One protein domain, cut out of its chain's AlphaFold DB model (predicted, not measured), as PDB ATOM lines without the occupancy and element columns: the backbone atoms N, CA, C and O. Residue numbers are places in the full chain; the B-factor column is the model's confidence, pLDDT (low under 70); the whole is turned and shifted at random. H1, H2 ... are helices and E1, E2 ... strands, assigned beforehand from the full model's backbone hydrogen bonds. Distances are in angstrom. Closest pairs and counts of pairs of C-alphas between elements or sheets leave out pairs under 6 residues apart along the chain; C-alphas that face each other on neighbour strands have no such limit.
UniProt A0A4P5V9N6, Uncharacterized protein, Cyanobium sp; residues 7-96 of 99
ATOM      1  N   ALA A   7      55.650   3.003   7.533       88.88
ATOM      2  CA  ALA A   7      56.023   3.973   8.562       88.88
ATOM      3  C   ALA A   7      55.959   5.418   8.045       88.88
ATOM      4  O   ALA A   7      55.712   6.348   8.809       88.88
ATOM      5  N   ALA A   8      56.149   5.610   6.739       90.81
ATOM      6  CA  ALA A   8      56.026   6.915   6.101       90.81
ATOM      7  C   ALA A   8      54.575   7.339   5.824       90.81
ATOM      8  O   ALA A   8      54.374   8.435   5.291       90.81
ATOM      9  N   CYS A   9      53.587   6.492   6.126       93.19
ATOM     10  CA  CYS A   9      52.197   6.743   5.781       93.19
ATOM     11  C   CYS A   9      51.342   7.203   6.968       93.19
ATOM     12  O   CYS A   9      51.463   6.703   8.085       93.19
ATOM     13  N   THR A  10      50.398   8.099   6.689       93.50
ATOM     14  CA  THR A  10      49.449   8.627   7.671       93.50
ATOM     15  C   THR A  10      48.112   7.881   7.602       93.50
ATOM     16  O   THR A  10      47.563   7.719   6.509       93.50
ATOM     17  N   PRO A  11      47.540   7.453   8.741       93.62
ATOM     18  CA  PRO A  11      46.201   6.882   8.774       93.62
ATOM     19  C   PRO A  11      45.110   7.900   8.420       93.62
ATOM     20  O   PRO A  11      45.095   9.009   8.952       93.62
ATOM     21  N   VAL A  12      44.172   7.503   7.566       95.12
ATOM     22  CA  VAL A  12      43.023   8.300   7.119       95.12
ATOM     23  C   VAL A  12      41.774   7.419   6.984       95.12
ATOM     24  O   VAL A  12      41.850   6.197   7.102       95.12
ATOM     25  N   ASN A  13      40.613   8.035   6.737       94.25
ATOM     26  CA  ASN A  13      39.320   7.339   6.641       94.25
ATOM     27  C   ASN A  13      38.586   7.559   5.301       94.25
ATOM     28  O   ASN A  13      37.452   7.107   5.141       94.25
ATOM     29  N   ASP A  14      39.210   8.242   4.345       96.50
ATOM     30  CA  ASP A  14      38.610   8.718   3.095       96.50
ATOM     31  C   ASP A  14      39.147   8.034   1.823       96.50
ATOM     32  O   ASP A  14      38.615   8.278   0.740       96.50
ATOM     33  N   LEU A  15      40.113   7.109   1.927       97.12
ATOM     34  CA  LEU A  15      40.625   6.351   0.774       97.12
ATOM     35  C   LEU A  15      39.549   5.485   0.113       97.12
ATOM     36  O   LEU A  15      39.511   5.402  -1.112       97.12
ATOM     37  N   TRP A  16      38.677   4.835   0.888       96.75
ATOM     38  CA  TRP A  16      37.593   4.030   0.313       96.75
ATOM     39  C   TRP A  16      36.577   4.885  -0.462       96.75
ATOM     40  O   TRP A  16      36.353   4.586  -1.638       96.75
ATOM     41  N   PRO A  17      35.998   5.961   0.117       96.75
ATOM     42  CA  PRO A  17      35.192   6.915  -0.641       96.75
ATOM     43  C   PRO A  17      35.886   7.426  -1.909       96.75
ATOM     44  O   PRO A  17      35.279   7.392  -2.976       96.75
ATOM     45  N   ALA A  18      37.163   7.816  -1.818       97.12
ATOM     46  CA  ALA A  18      37.921   8.322  -2.961       97.12
ATOM     47  C   ALA A  18      38.114   7.264  -4.065       97.12
ATOM     48  O   ALA A  18      38.001   7.566  -5.254       97.12
ATOM     49  N   LEU A  19      38.365   6.004  -3.692       97.00
ATOM     50  CA  LEU A  19      38.471   4.893  -4.641       97.00
ATOM     51  C   LEU A  19      37.136   4.640  -5.357       97.00
ATOM     52  O   LEU A  19      37.108   4.469  -6.578       97.00
ATOM     53  N   VAL A  20      36.031   4.651  -4.604       97.12
ATOM     54  CA  VAL A  20      34.675   4.473  -5.143       97.12
ATOM     55  C   VAL A  20      34.300   5.614  -6.083       97.12
ATOM     56  O   VAL A  20      33.715   5.350  -7.131       97.12
ATOM     57  N   GLU A  21      34.659   6.853  -5.758       97.88
ATOM     58  CA  GLU A  21      34.452   8.006  -6.637       97.88
ATOM     59  C   GLU A  21      35.236   7.864  -7.952       97.88
ATOM     60  O   GLU A  21      34.698   8.124  -9.028       97.88
ATOM     61  N   ALA A  22      36.479   7.376  -7.890       96.56
ATOM     62  CA  ALA A  22      37.341   7.237  -9.062       96.56
ATOM     63  C   ALA A  22      36.968   6.059  -9.985       96.56
ATOM     64  O   ALA A  22      37.064   6.172 -11.208       96.56
ATOM     65  N   LEU A  23      36.581   4.908  -9.423       96.44
ATOM     66  CA  LEU A  23      36.379   3.662 -10.181       96.44
ATOM     67  C   LEU A  23      34.917   3.211 -10.269       96.44
ATOM     68  O   LEU A  23      34.586   2.358 -11.098       96.44
ATOM     69  N   GLY A  24      34.047   3.736  -9.411       97.50
ATOM     70  CA  GLY A  24      32.715   3.201  -9.154       97.50
ATOM     71  C   GLY A  24      32.722   2.051  -8.140       97.50
ATOM     72  O   GLY A  24      33.722   1.347  -7.944       97.50
ATOM     73  N   LEU A  25      31.567   1.834  -7.502       95.44
ATOM     74  CA  LEU A  25      31.397   0.863  -6.415       95.44
ATOM     75  C   LEU A  25      31.738  -0.571  -6.840       95.44
ATOM     76  O   LEU A  25      32.504  -1.244  -6.156       95.44
ATOM     77  N   GLU A  26      31.223  -1.034  -7.982       95.69
ATOM     78  CA  GLU A  26      31.443  -2.413  -8.437       95.69
ATOM     79  C   GLU A  26      32.923  -2.726  -8.673       95.69
ATOM     80  O   GLU A  26      33.413  -3.786  -8.289       95.69
ATOM     81  N   ARG A  27      33.655  -1.806  -9.313       96.50
ATOM     82  CA  ARG A  27      35.081  -2.002  -9.608       96.50
ATOM     83  C   ARG A  27      35.911  -1.975  -8.330       96.50
ATOM     84  O   ARG A  27      36.785  -2.822  -8.172       96.50
ATOM     85  N   SER A  28      35.584  -1.068  -7.413       96.62
ATOM     86  CA  SER A  28      36.235  -0.964  -6.102       96.62
ATOM     87  C   SER A  28      36.006  -2.223  -5.265       96.62
ATOM     88  O   SER A  28      36.949  -2.781  -4.707       96.62
ATOM     89  N   ALA A  29      34.772  -2.737  -5.248       95.12
ATOM     90  CA  ALA A  29      34.425  -3.983  -4.571       95.12
ATOM     91  C   ALA A  29      35.150  -5.193  -5.177       95.12
ATOM     92  O   ALA A  29      35.663  -6.031  -4.437       95.12
ATOM     93  N   ARG A  30      35.259  -5.275  -6.512       96.31
ATOM     94  CA  ARG A  30      36.039  -6.335  -7.173       96.31
ATOM     95  C   ARG A  30      37.523  -6.274  -6.811       96.31
ATOM     96  O   ARG A  30      38.099  -7.316  -6.522       96.31
ATOM     97  N   ALA A  31      38.125  -5.087  -6.780       96.69
ATOM     98  CA  ALA A  31      39.526  -4.924  -6.389       96.69
ATOM     99  C   ALA A  31      39.762  -5.324  -4.920       96.69
ATOM    100  O   ALA A  31      40.710  -6.042  -4.609       96.69
ATOM    101  N   ALA A  32      38.852  -4.936  -4.020       96.12
ATOM    102  CA  ALA A  32      38.875  -5.387  -2.631       96.12
ATOM    103  C   ALA A  32      38.762  -6.916  -2.525       96.12
ATOM    104  O   ALA A  32      39.528  -7.543  -1.795       96.12
ATOM    105  N   ARG A  33      37.856  -7.537  -3.297       95.25
ATOM    106  CA  ARG A  33      37.704  -8.998  -3.334       95.25
ATOM    107  C   ARG A  33      38.979  -9.697  -3.794       95.25
ATOM    108  O   ARG A  33      39.392 -10.646  -3.146       95.25
ATOM    109  N   GLN A  34      39.645  -9.183  -4.826       96.06
ATOM    110  CA  GLN A  34      40.926  -9.724  -5.293       96.06
ATOM    111  C   GLN A  34      42.010  -9.694  -4.209       96.06
ATOM    112  O   GLN A  34      42.814 -10.621  -4.119       96.06
ATOM    113  N   ALA A  35      42.029  -8.660  -3.364       96.56
ATOM    114  CA  ALA A  35      42.962  -8.592  -2.243       96.56
ATOM    115  C   ALA A  35      42.673  -9.690  -1.203       96.56
ATOM    116  O   ALA A  35      43.599 -10.339  -0.717       96.56
ATOM    117  N   PHE A  36      41.397  -9.950  -0.902       95.00
ATOM    118  CA  PHE A  36      41.003 -11.062  -0.032       95.00
ATOM    119  C   PHE A  36      41.301 -12.429  -0.645       95.00
ATOM    120  O   PHE A  36      41.810 -13.302   0.051       95.00
ATOM    121  N   ASP A  37      41.043 -12.613  -1.940       95.25
ATOM    122  CA  ASP A  37      41.347 -13.863  -2.635       95.25
ATOM    123  C   ASP A  37      42.862 -14.154  -2.577       95.25
ATOM    124  O   ASP A  37      43.266 -15.283  -2.303       95.25
ATOM    125  N   LEU A  38      43.716 -13.128  -2.715       96.06
ATOM    126  CA  LEU A  38      45.164 -13.261  -2.515       96.06
ATOM    127  C   LEU A  38      45.510 -13.739  -1.095       96.06
ATOM    128  O   LEU A  38      46.357 -14.620  -0.938       96.06
ATOM    129  N   GLN A  39      44.864 -13.188  -0.063       94.38
ATOM    130  CA  GLN A  39      45.061 -13.635   1.320       94.38
ATOM    131  C   GLN A  39      44.599 -15.081   1.516       94.38
ATOM    132  O   GLN A  39      45.286 -15.842   2.187       94.38
ATOM    133  N   ALA A  40      43.482 -15.480   0.912       93.38
ATOM    134  CA  ALA A  40      42.993 -16.853   0.989       93.38
ATOM    135  C   ALA A  40      43.943 -17.850   0.299       93.38
ATOM    136  O   ALA A  40      44.108 -18.972   0.769       93.38
ATOM    137  N   MET A  41      44.580 -17.443  -0.803       95.81
ATOM    138  CA  MET A  41      45.487 -18.302  -1.573       95.81
ATOM    139  C   MET A  41      46.909 -18.369  -1.005       95.81
ATOM    140  O   MET A  41      47.549 -19.415  -1.083       95.81
ATOM    141  N   HIS A  42      47.429 -17.253  -0.486       94.62
ATOM    142  CA  HIS A  42      48.851 -17.101  -0.151       94.62
ATOM    143  C   HIS A  42      49.115 -16.542   1.251       94.62
ATOM    144  O   HIS A  42      50.267 -16.491   1.683       94.62
ATOM    145  N   GLY A  43      48.077 -16.092   1.948       90.88
ATOM    146  CA  GLY A  43      48.187 -15.511   3.274       90.88
ATOM    147  C   GLY A  43      48.169 -16.538   4.398       90.88
ATOM    148  O   GLY A  43      47.937 -17.731   4.225       90.88
ATOM    149  N   GLN A  44      48.420 -16.022   5.592       91.06
ATOM    150  CA  GLN A  44      48.279 -16.716   6.868       91.06
ATOM    151  C   GLN A  44      47.414 -15.865   7.802       91.06
ATOM    152  O   GLN A  44      47.155 -14.691   7.523       91.06
ATOM    153  N   ALA A  45      47.020 -16.407   8.956       86.50
ATOM    154  CA  ALA A  45      46.257 -15.656   9.958       86.50
ATOM    155  C   ALA A  45      46.961 -14.355  10.408       86.50
ATOM    156  O   ALA A  45      46.297 -13.370  10.739       86.50
ATOM    157  N   SER A  46      48.300 -14.328  10.373       90.56
ATOM    158  CA  SER A  46      49.122 -13.152  10.691       90.56
ATOM    159  C   SER A  46      49.172 -12.108   9.574       90.56
ATOM    160  O   SER A  46      49.583 -10.980   9.828       90.56
ATOM    161  N   THR A  47      48.728 -12.439   8.363       92.38
ATOM    162  CA  THR A  47      48.777 -11.532   7.213       92.38
ATOM    163  C   THR A  47      47.484 -10.743   7.056       92.38
ATOM    164  O   THR A  47      46.408 -11.183   7.470       92.38
ATOM    165  N   LEU A  48      47.600  -9.574   6.438       93.44
ATOM    166  CA  LEU A  48      46.516  -8.673   6.093       93.44
ATOM    167  C   LEU A  48      46.580  -8.357   4.589       93.44
ATOM    168  O   LEU A  48      47.674  -8.070   4.088       93.44
ATOM    169  N   PRO A  49      45.448  -8.388   3.866       95.31
ATOM    170  CA  PRO A  49      45.413  -8.009   2.468       95.31
ATOM    171  C   PRO A  49      45.567  -6.501   2.323       95.31
ATOM    172  O   PRO A  49      45.045  -5.718   3.121       95.31
ATOM    173  N   VAL A  50      46.284  -6.102   1.279       95.62
ATOM    174  CA  VAL A  50      46.546  -4.708   0.928       95.62
ATOM    175  C   VAL A  50      46.025  -4.440  -0.476       95.62
ATOM    176  O   VAL A  50      46.289  -5.225  -1.387       95.62
ATOM    177  N   LEU A  51      45.335  -3.315  -0.654       97.25
ATOM    178  CA  LEU A  51      44.933  -2.781  -1.952       97.25
ATOM    179  C   LEU A  51      45.590  -1.414  -2.176       97.25
ATOM    180  O   LEU A  51      45.360  -0.466  -1.425       97.25
ATOM    181  N   ILE A  52      46.398  -1.318  -3.230       96.56
ATOM    182  CA  ILE A  52      47.042  -0.080  -3.679       96.56
ATOM    183  C   ILE A  52      46.036   0.690  -4.533       96.56
ATOM    184  O   ILE A  52      45.679   0.251  -5.629       96.56
ATOM    185  N   VAL A  53      45.569   1.833  -4.034       95.94
ATOM    186  CA  VAL A  53      44.429   2.557  -4.624       95.94
ATOM    187  C   VAL A  53      44.742   3.164  -5.993       95.94
ATOM    188  O   VAL A  53      43.833   3.372  -6.787       95.94
ATOM    189  N   GLU A  54      46.016   3.420  -6.308       94.56
ATOM    190  CA  GLU A  54      46.412   3.982  -7.604       94.56
ATOM    191  C   GLU A  54      46.359   2.975  -8.756       94.56
ATOM    192  O   GLU A  54      46.145   3.361  -9.903       94.56
ATOM    193  N   THR A  55      46.607   1.695  -8.473       94.75
ATOM    194  CA  THR A  55      46.819   0.670  -9.511       94.75
ATOM    195  C   THR A  55      45.874  -0.515  -9.391       94.75
ATOM    196  O   THR A  55      45.911  -1.405 -10.238       94.75
ATOM    197  N   CYS A  56      45.063  -0.562  -8.331       95.81
ATOM    198  CA  CYS A  56      44.362  -1.763  -7.880       95.81
ATOM    199  C   CYS A  56      45.301  -2.961  -7.652       95.81
ATOM    200  O   CYS A  56      44.862  -4.110  -7.671       95.81
ATOM    201  N   GLY A  57      46.598  -2.705  -7.453       95.94
ATOM    202  CA  GLY A  57      47.572  -3.733  -7.123       95.94
ATOM    203  C   GLY A  57      47.282  -4.317  -5.745       95.94
ATOM    204  O   GLY A  57      46.942  -3.584  -4.816       95.94
ATOM    205  N   VAL A  58      47.431  -5.631  -5.612       96.44
ATOM    206  CA  VAL A  58      47.172  -6.352  -4.364       96.44
ATOM    207  C   VAL A  58      48.464  -6.892  -3.768       96.44
ATOM    208  O   VAL A  58      49.381  -7.286  -4.490       96.44
ATOM    209  N   ALA A  59      48.546  -6.895  -2.444       95.62
ATOM    210  CA  ALA A  59      49.683  -7.427  -1.706       95.62
ATOM    211  C   ALA A  59      49.239  -7.999  -0.355       95.62
ATOM    212  O   ALA A  59      48.080  -7.870   0.039       95.62
ATOM    213  N   LEU A  60      50.177  -8.619   0.356       94.81
ATOM    214  CA  LEU A  60      50.003  -9.062   1.734       94.81
ATOM    215  C   LEU A  60      51.030  -8.366   2.617       94.81
ATOM    216  O   LEU A  60      52.170  -8.149   2.202       94.81
ATOM    217  N   VAL A  61      50.630  -8.040   3.840       93.38
ATOM    218  CA  VAL A  61      51.536  -7.517   4.860       93.38
ATOM    219  C   VAL A  61      51.313  -8.221   6.185       93.38
ATOM    220  O   VAL A  61      50.193  -8.605   6.511       93.38
ATOM    221  N   GLU A  62      52.371  -8.380   6.969       92.25
ATOM    222  CA  GLU A  62      52.244  -8.886   8.332       92.25
ATOM    223  C   GLU A  62      51.518  -7.863   9.212       92.25
ATOM    224  O   GLU A  62      51.874  -6.681   9.273       92.25
ATOM    225  N   ARG A  63      50.518  -8.337   9.954       91.81
ATOM    226  CA  ARG A  63      49.745  -7.547  10.925       91.81
ATOM    227  C   ARG A  63      50.646  -6.895  11.966       91.81
ATOM    228  O   ARG A  63      50.409  -5.757  12.367       91.81
ATOM    229  N   GLU A  64      51.686  -7.606  12.392       90.81
ATOM    230  CA  GLU A  64      52.665  -7.082  13.338       90.81
ATOM    231  C   GLU A  64      53.473  -5.923  12.747       90.81
ATOM    232  O   GLU A  64      53.648  -4.910  13.421       90.81
ATOM    233  N   VAL A  65      53.883  -6.016  11.478       90.75
ATOM    234  CA  VAL A  65      54.603  -4.932  10.793       90.75
ATOM    235  C   VAL A  65      53.724  -3.690  10.684       90.75
ATOM    236  O   VAL A  65      54.195  -2.591  10.978       90.75
ATOM    237  N   LEU A  66      52.438  -3.842  10.343       90.50
ATOM    238  CA  LEU A  66      51.487  -2.726  10.329       90.50
ATOM    239  C   LEU A  66      51.382  -2.054  11.703       90.50
ATOM    240  O   LEU A  66      51.518  -0.832  11.801       90.50
ATOM    241  N   ARG A  67      51.181  -2.849  12.759       91.06
ATOM    242  CA  ARG A  67      51.056  -2.356  14.136       91.06
ATOM    243  C   ARG A  67      52.310  -1.610  14.585       91.06
ATOM    244  O   ARG A  67      52.196  -0.511  15.116       91.06
ATOM    245  N   LEU A  68      53.491  -2.185  14.359       90.75
ATOM    246  CA  LEU A  68      54.770  -1.583  14.752       90.75
ATOM    247  C   LEU A  68      55.075  -0.302  13.965       90.75
ATOM    248  O   LEU A  68      55.628   0.633  14.530       90.75
ATOM    249  N   SER A  69      54.699  -0.251  12.684       89.75
ATOM    250  CA  SER A  69      55.035   0.879  11.807       89.75
ATOM    251  C   SER A  69      54.079   2.063  11.943       89.75
ATOM    252  O   SER A  69      54.487   3.196  11.721       89.75
ATOM    253  N   THR A  70      52.808   1.816  12.274       87.25
ATOM    254  CA  THR A  70      51.750   2.846  12.209       87.25
ATOM    255  C   THR A  70      51.033   3.089  13.534       87.25
ATOM    256  O   THR A  70      50.290   4.059  13.656       87.25
ATOM    257  N   GLY A  71      51.188   2.196  14.518       85.06
ATOM    258  CA  GLY A  71      50.390   2.208  15.747       85.06
ATOM    259  C   GLY A  71      48.915   1.840  15.542       85.06
ATOM    260  O   GLY A  71      48.158   1.818  16.512       85.06
ATOM    261  N   LEU A  72      48.491   1.533  14.308       83.50
ATOM    262  CA  LEU A  72      47.119   1.133  14.031       83.50
ATOM    263  C   LEU A  72      46.797  -0.219  14.673       83.50
ATOM    264  O   LEU A  72      47.651  -1.114  14.714       83.50
ATOM    265  N   PRO A  73      45.549  -0.405  15.143       79.56
ATOM    266  CA  PRO A  73      45.102  -1.714  15.574       79.56
ATOM    267  C   PRO A  73      45.185  -2.670  14.383       79.56
ATOM    268  O   PRO A  73      44.779  -2.334  13.276       79.56
ATOM    269  N   ALA A  74      45.695  -3.875  14.613       72.88
ATOM    270  CA  ALA A  74      45.660  -4.950  13.631       72.88
ATOM    271  C   ALA A  74      44.544  -5.930  14.033       72.88
ATOM    272  O   ALA A  74      44.846  -6.960  14.644       72.88
ATOM    273  N   PRO A  75      43.257  -5.595  13.792       74.81
ATOM    274  CA  PRO A  75      42.128  -6.357  14.316       74.81
ATOM    275  C   PRO A  75      42.194  -7.805  13.846       74.81
ATOM    276  O   PRO A  75      42.265  -8.072  12.650       74.81
ATOM    277  N   LEU A  76      42.189  -8.737  14.796       68.50
ATOM    278  CA  LEU A  76      42.142 -10.166  14.514       68.50
ATOM    279  C   LEU A  76      40.758 -10.500  13.952       68.50
ATOM    280  O   LEU A  76      39.750 -10.202  14.586       68.50
ATOM    281  N   GLY A  77      40.715 -11.084  12.758       68.81
ATOM    282  CA  GLY A  77      39.464 -11.393  12.072       68.81
ATOM    283  C   GLY A  77      39.589 -11.338  10.552       68.81
ATOM    284  O   GLY A  77      40.563 -10.807  10.002       68.81
ATOM    285  N   GLU A  78      38.593 -11.921   9.894       78.88
ATOM    286  CA  GLU A  78      38.411 -11.887   8.444       78.88
ATOM    287  C   GLU A  78      37.765 -10.563   8.000       78.88
ATOM    288  O   GLU A  78      37.225  -9.802   8.807       78.88
ATOM    289  N   GLY A  79      37.836 -10.260   6.703       87.75
ATOM    290  CA  GLY A  79      37.179  -9.081   6.124       87.75
ATOM    291  C   GLY A  79      37.864  -7.739   6.410       87.75
ATOM    292  O   GLY A  79      37.322  -6.695   6.056       87.75
ATOM    293  N   VAL A  80      39.054  -7.736   7.017       92.50
ATOM    294  CA  VAL A  80      39.861  -6.518   7.200       92.50
ATOM    295  C   VAL A  80      40.749  -6.312   5.973       92.50
ATOM    296  O   VAL A  80      41.525  -7.196   5.623       92.50
ATOM    297  N   LEU A  81      40.677  -5.133   5.360       94.12
ATOM    298  CA  LEU A  81      41.485  -4.713   4.217       94.12
ATOM    299  C   LEU A  81      42.296  -3.465   4.568       94.12
ATOM    300  O   LEU A  81      41.761  -2.516   5.142       94.12
ATOM    301  N   LEU A  82      43.572  -3.436   4.185       95.50
ATOM    302  CA  LEU A  82      44.383  -2.223   4.218       95.50
ATOM    303  C   LEU A  82      44.364  -1.550   2.845       95.50
ATOM    304  O   LEU A  82      44.929  -2.062   1.881       95.50
ATOM    305  N   LEU A  83      43.750  -0.380   2.753       96.25
ATOM    306  CA  LEU A  83      43.920   0.495   1.601       96.25
ATOM    307  C   LEU A  83      45.202   1.296   1.775       96.25
ATOM    308  O   LEU A  83      45.463   1.824   2.858       96.25
ATOM    309  N   CYS A  84      45.983   1.412   0.708       96.19
ATOM    310  CA  CYS A  84      47.190   2.221   0.700       96.19
ATOM    311  C   CYS A  84      47.226   3.126  -0.525       96.19
ATOM    312  O   CYS A  84      47.093   2.651  -1.652       96.19
ATOM    313  N   SER A  85      47.461   4.416  -0.290       95.81
ATOM    314  CA  SER A  85      47.938   5.337  -1.313       95.81
ATOM    315  C   SER A  85      49.434   5.534  -1.143       95.81
ATOM    316  O   SER A  85      49.886   6.182  -0.196       95.81
ATOM    317  N   GLN A  86      50.215   5.018  -2.091       92.25
ATOM    318  CA  GLN A  86      51.660   5.254  -2.105       92.25
ATOM    319  C   GLN A  86      51.981   6.695  -2.505       92.25
ATOM    320  O   GLN A  86      52.950   7.279  -2.019       92.25
ATOM    321  N   ARG A  87      51.148   7.289  -3.371       92.75
ATOM    322  CA  ARG A  87      51.344   8.656  -3.862       92.75
ATOM    323  C   ARG A  87      51.110   9.690  -2.767       92.75
ATOM    324  O   ARG A  87      51.870  10.648  -2.671       92.75
ATOM    325  N   GLN A  88      50.061   9.508  -1.968       95.06
ATOM    326  CA  GLN A  88      49.697  10.433  -0.891       95.06
ATOM    327  C   GLN A  88      50.286  10.020   0.460       95.06
ATOM    328  O   GLN A  88      50.162  10.776   1.419       95.06
ATOM    329  N   ARG A  89      50.951   8.857   0.530       94.81
ATOM    330  CA  ARG A  89      51.445   8.241   1.770       94.81
ATOM    331  C   ARG A  89      50.336   8.144   2.810       94.81
ATOM    332  O   ARG A  89      50.446   8.652   3.921       94.81
ATOM    333  N   GLN A  90      49.237   7.519   2.416       95.94
ATOM    334  CA  GLN A  90      48.061   7.360   3.257       95.94
ATOM    335  C   GLN A  90      47.688   5.892   3.392       95.94
ATOM    336  O   GLN A  90      47.906   5.089   2.480       95.94
ATOM    337  N   LEU A  91      47.107   5.556   4.536       95.50
ATOM    338  CA  LEU A  91      46.618   4.221   4.845       95.50
ATOM    339  C   LEU A  91      45.217   4.309   5.428       95.50
ATOM    340  O   LEU A  91      44.942   5.184   6.240       95.50
ATOM    341  N   GLN A  92      44.359   3.361   5.085       95.00
ATOM    342  CA  GLN A  92      43.063   3.201   5.730       95.00
ATOM    343  C   GLN A  92      42.828   1.725   6.011       95.00
ATOM    344  O   GLN A  92      42.928   0.891   5.114       95.00
ATOM    345  N   LEU A  93      42.475   1.408   7.254       94.00
ATOM    346  CA  LEU A  93      41.926   0.102   7.590       94.00
ATOM    347  C   LEU A  93      40.423   0.112   7.343       94.00
ATOM    348  O   LEU A  93      39.707   0.980   7.836       94.00
ATOM    349  N   LEU A  94      39.958  -0.872   6.586       92.62
ATOM    350  CA  LEU A  94      38.562  -1.028   6.224       92.62
ATOM    351  C   LEU A  94      38.078  -2.405   6.667       92.62
ATOM    352  O   LEU A  94      38.634  -3.421   6.260       92.62
ATOM    353  N   GLN A  95      37.023  -2.441   7.477       89.94
ATOM    354  CA  GLN A  95      36.272  -3.668   7.714       89.94
ATOM    355  C   GLN A  95      35.187  -3.764   6.644       89.94
ATOM    356  O   GLN A  95      34.223  -2.999   6.660       89.94
ATOM    357  N   LEU A  96      35.344  -4.698   5.715       84.50
ATOM    358  CA  LEU A  96      34.318  -5.022   4.737       84.50
ATOM    359  C   LEU A  96      33.478  -6.182   5.266       84.50
ATOM    360  O   LEU A  96      33.997  -7.230   5.649       84.50
TER     361      LEU A  96
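This is residues 7 to 96 of the 99 residues of an uncharacterized protein of Cyanobium sp (UniProt A0A4P5V9N6). A strongly twisted sheet of four strands has one long helix, H2, packed over one face, mainly over E2 and E1, in two layers. Two shorter helices, H1 and H3, graze the sheet at well-separated places, H1 near E3 and E4, H3 near E1. The 90 printed residues hold three named helices and four named strands, in the order H1 H2 E1 E2 H3 E3 E4. The sheet's order is E2, E1, E3, E4, mixed, and the class is mixed, helices and strands. The whole is compact and rounded, with a radius of gyration of the C-alphas of 12.0 A and spans of 31 by 28 by 18 A.

Residues 10 to 11 form a short parallel pairing with residues 90 to 91 of E4, residues 90 to 95. H1, residues 15 to 23, only grazes the sheet, with its residues 15 to 19; its closest C-alphas to E4 are those of Leu 15 and Gln 92, 6.4 A. H2, residues 25 to 42, and H1 only just touch, with 3 pairs of C-alphas within 8 A, and only at the corner; the closest are those of Val 20 and Ser 28, 5.7 A, at a steep tilt of 63 degrees, opposite ways. H2 is on the sheet at a height of 8.4 A, over E1, residues 47 to 52, and E2, residues 57 to 62. On the local plane it stands at 34 degrees to E1, slantwise to the strands. Its closest C-alphas to E1 are those of Ala 35 and Pro 49, 5.3 A. E1 and E2 are an antiparallel hairpin, with N 50 and O 59 within hydrogen-bond range at 2.8 A. H3, residues 63 to 70, only grazes the sheet and is apart from H1 and H2. E3, residues 80 to 85, is parallel to E1, with N 82 and O 49 at 2.9 A. E3 and E4 are an antiparallel hairpin, with N 83 and O 92 at 2.8 A. In H1, H2 and H3 every O i to N i+4 pair is within hydrogen-bond range.

H1 begins at C-alpha 15, (40.625, 6.351, 0.774), and measures 12.1 A. H2 measures 25.8 A, E1 15.9 A, E2 16.9 A, H3 10.7 A, and E3 and E4 16.7 A each. E4 ends at C-alpha 95, (36.272, -3.668, 7.714).

The C-alphas farthest apart, those of Glu 26 and Leu 68, are 32.9 A apart. The printed part has no cut. The link from H3 to E3, nine residues, is short; the other links are tight. Mean pLDDT of the printed part is 92.6; residues 76 to 77 are under 70.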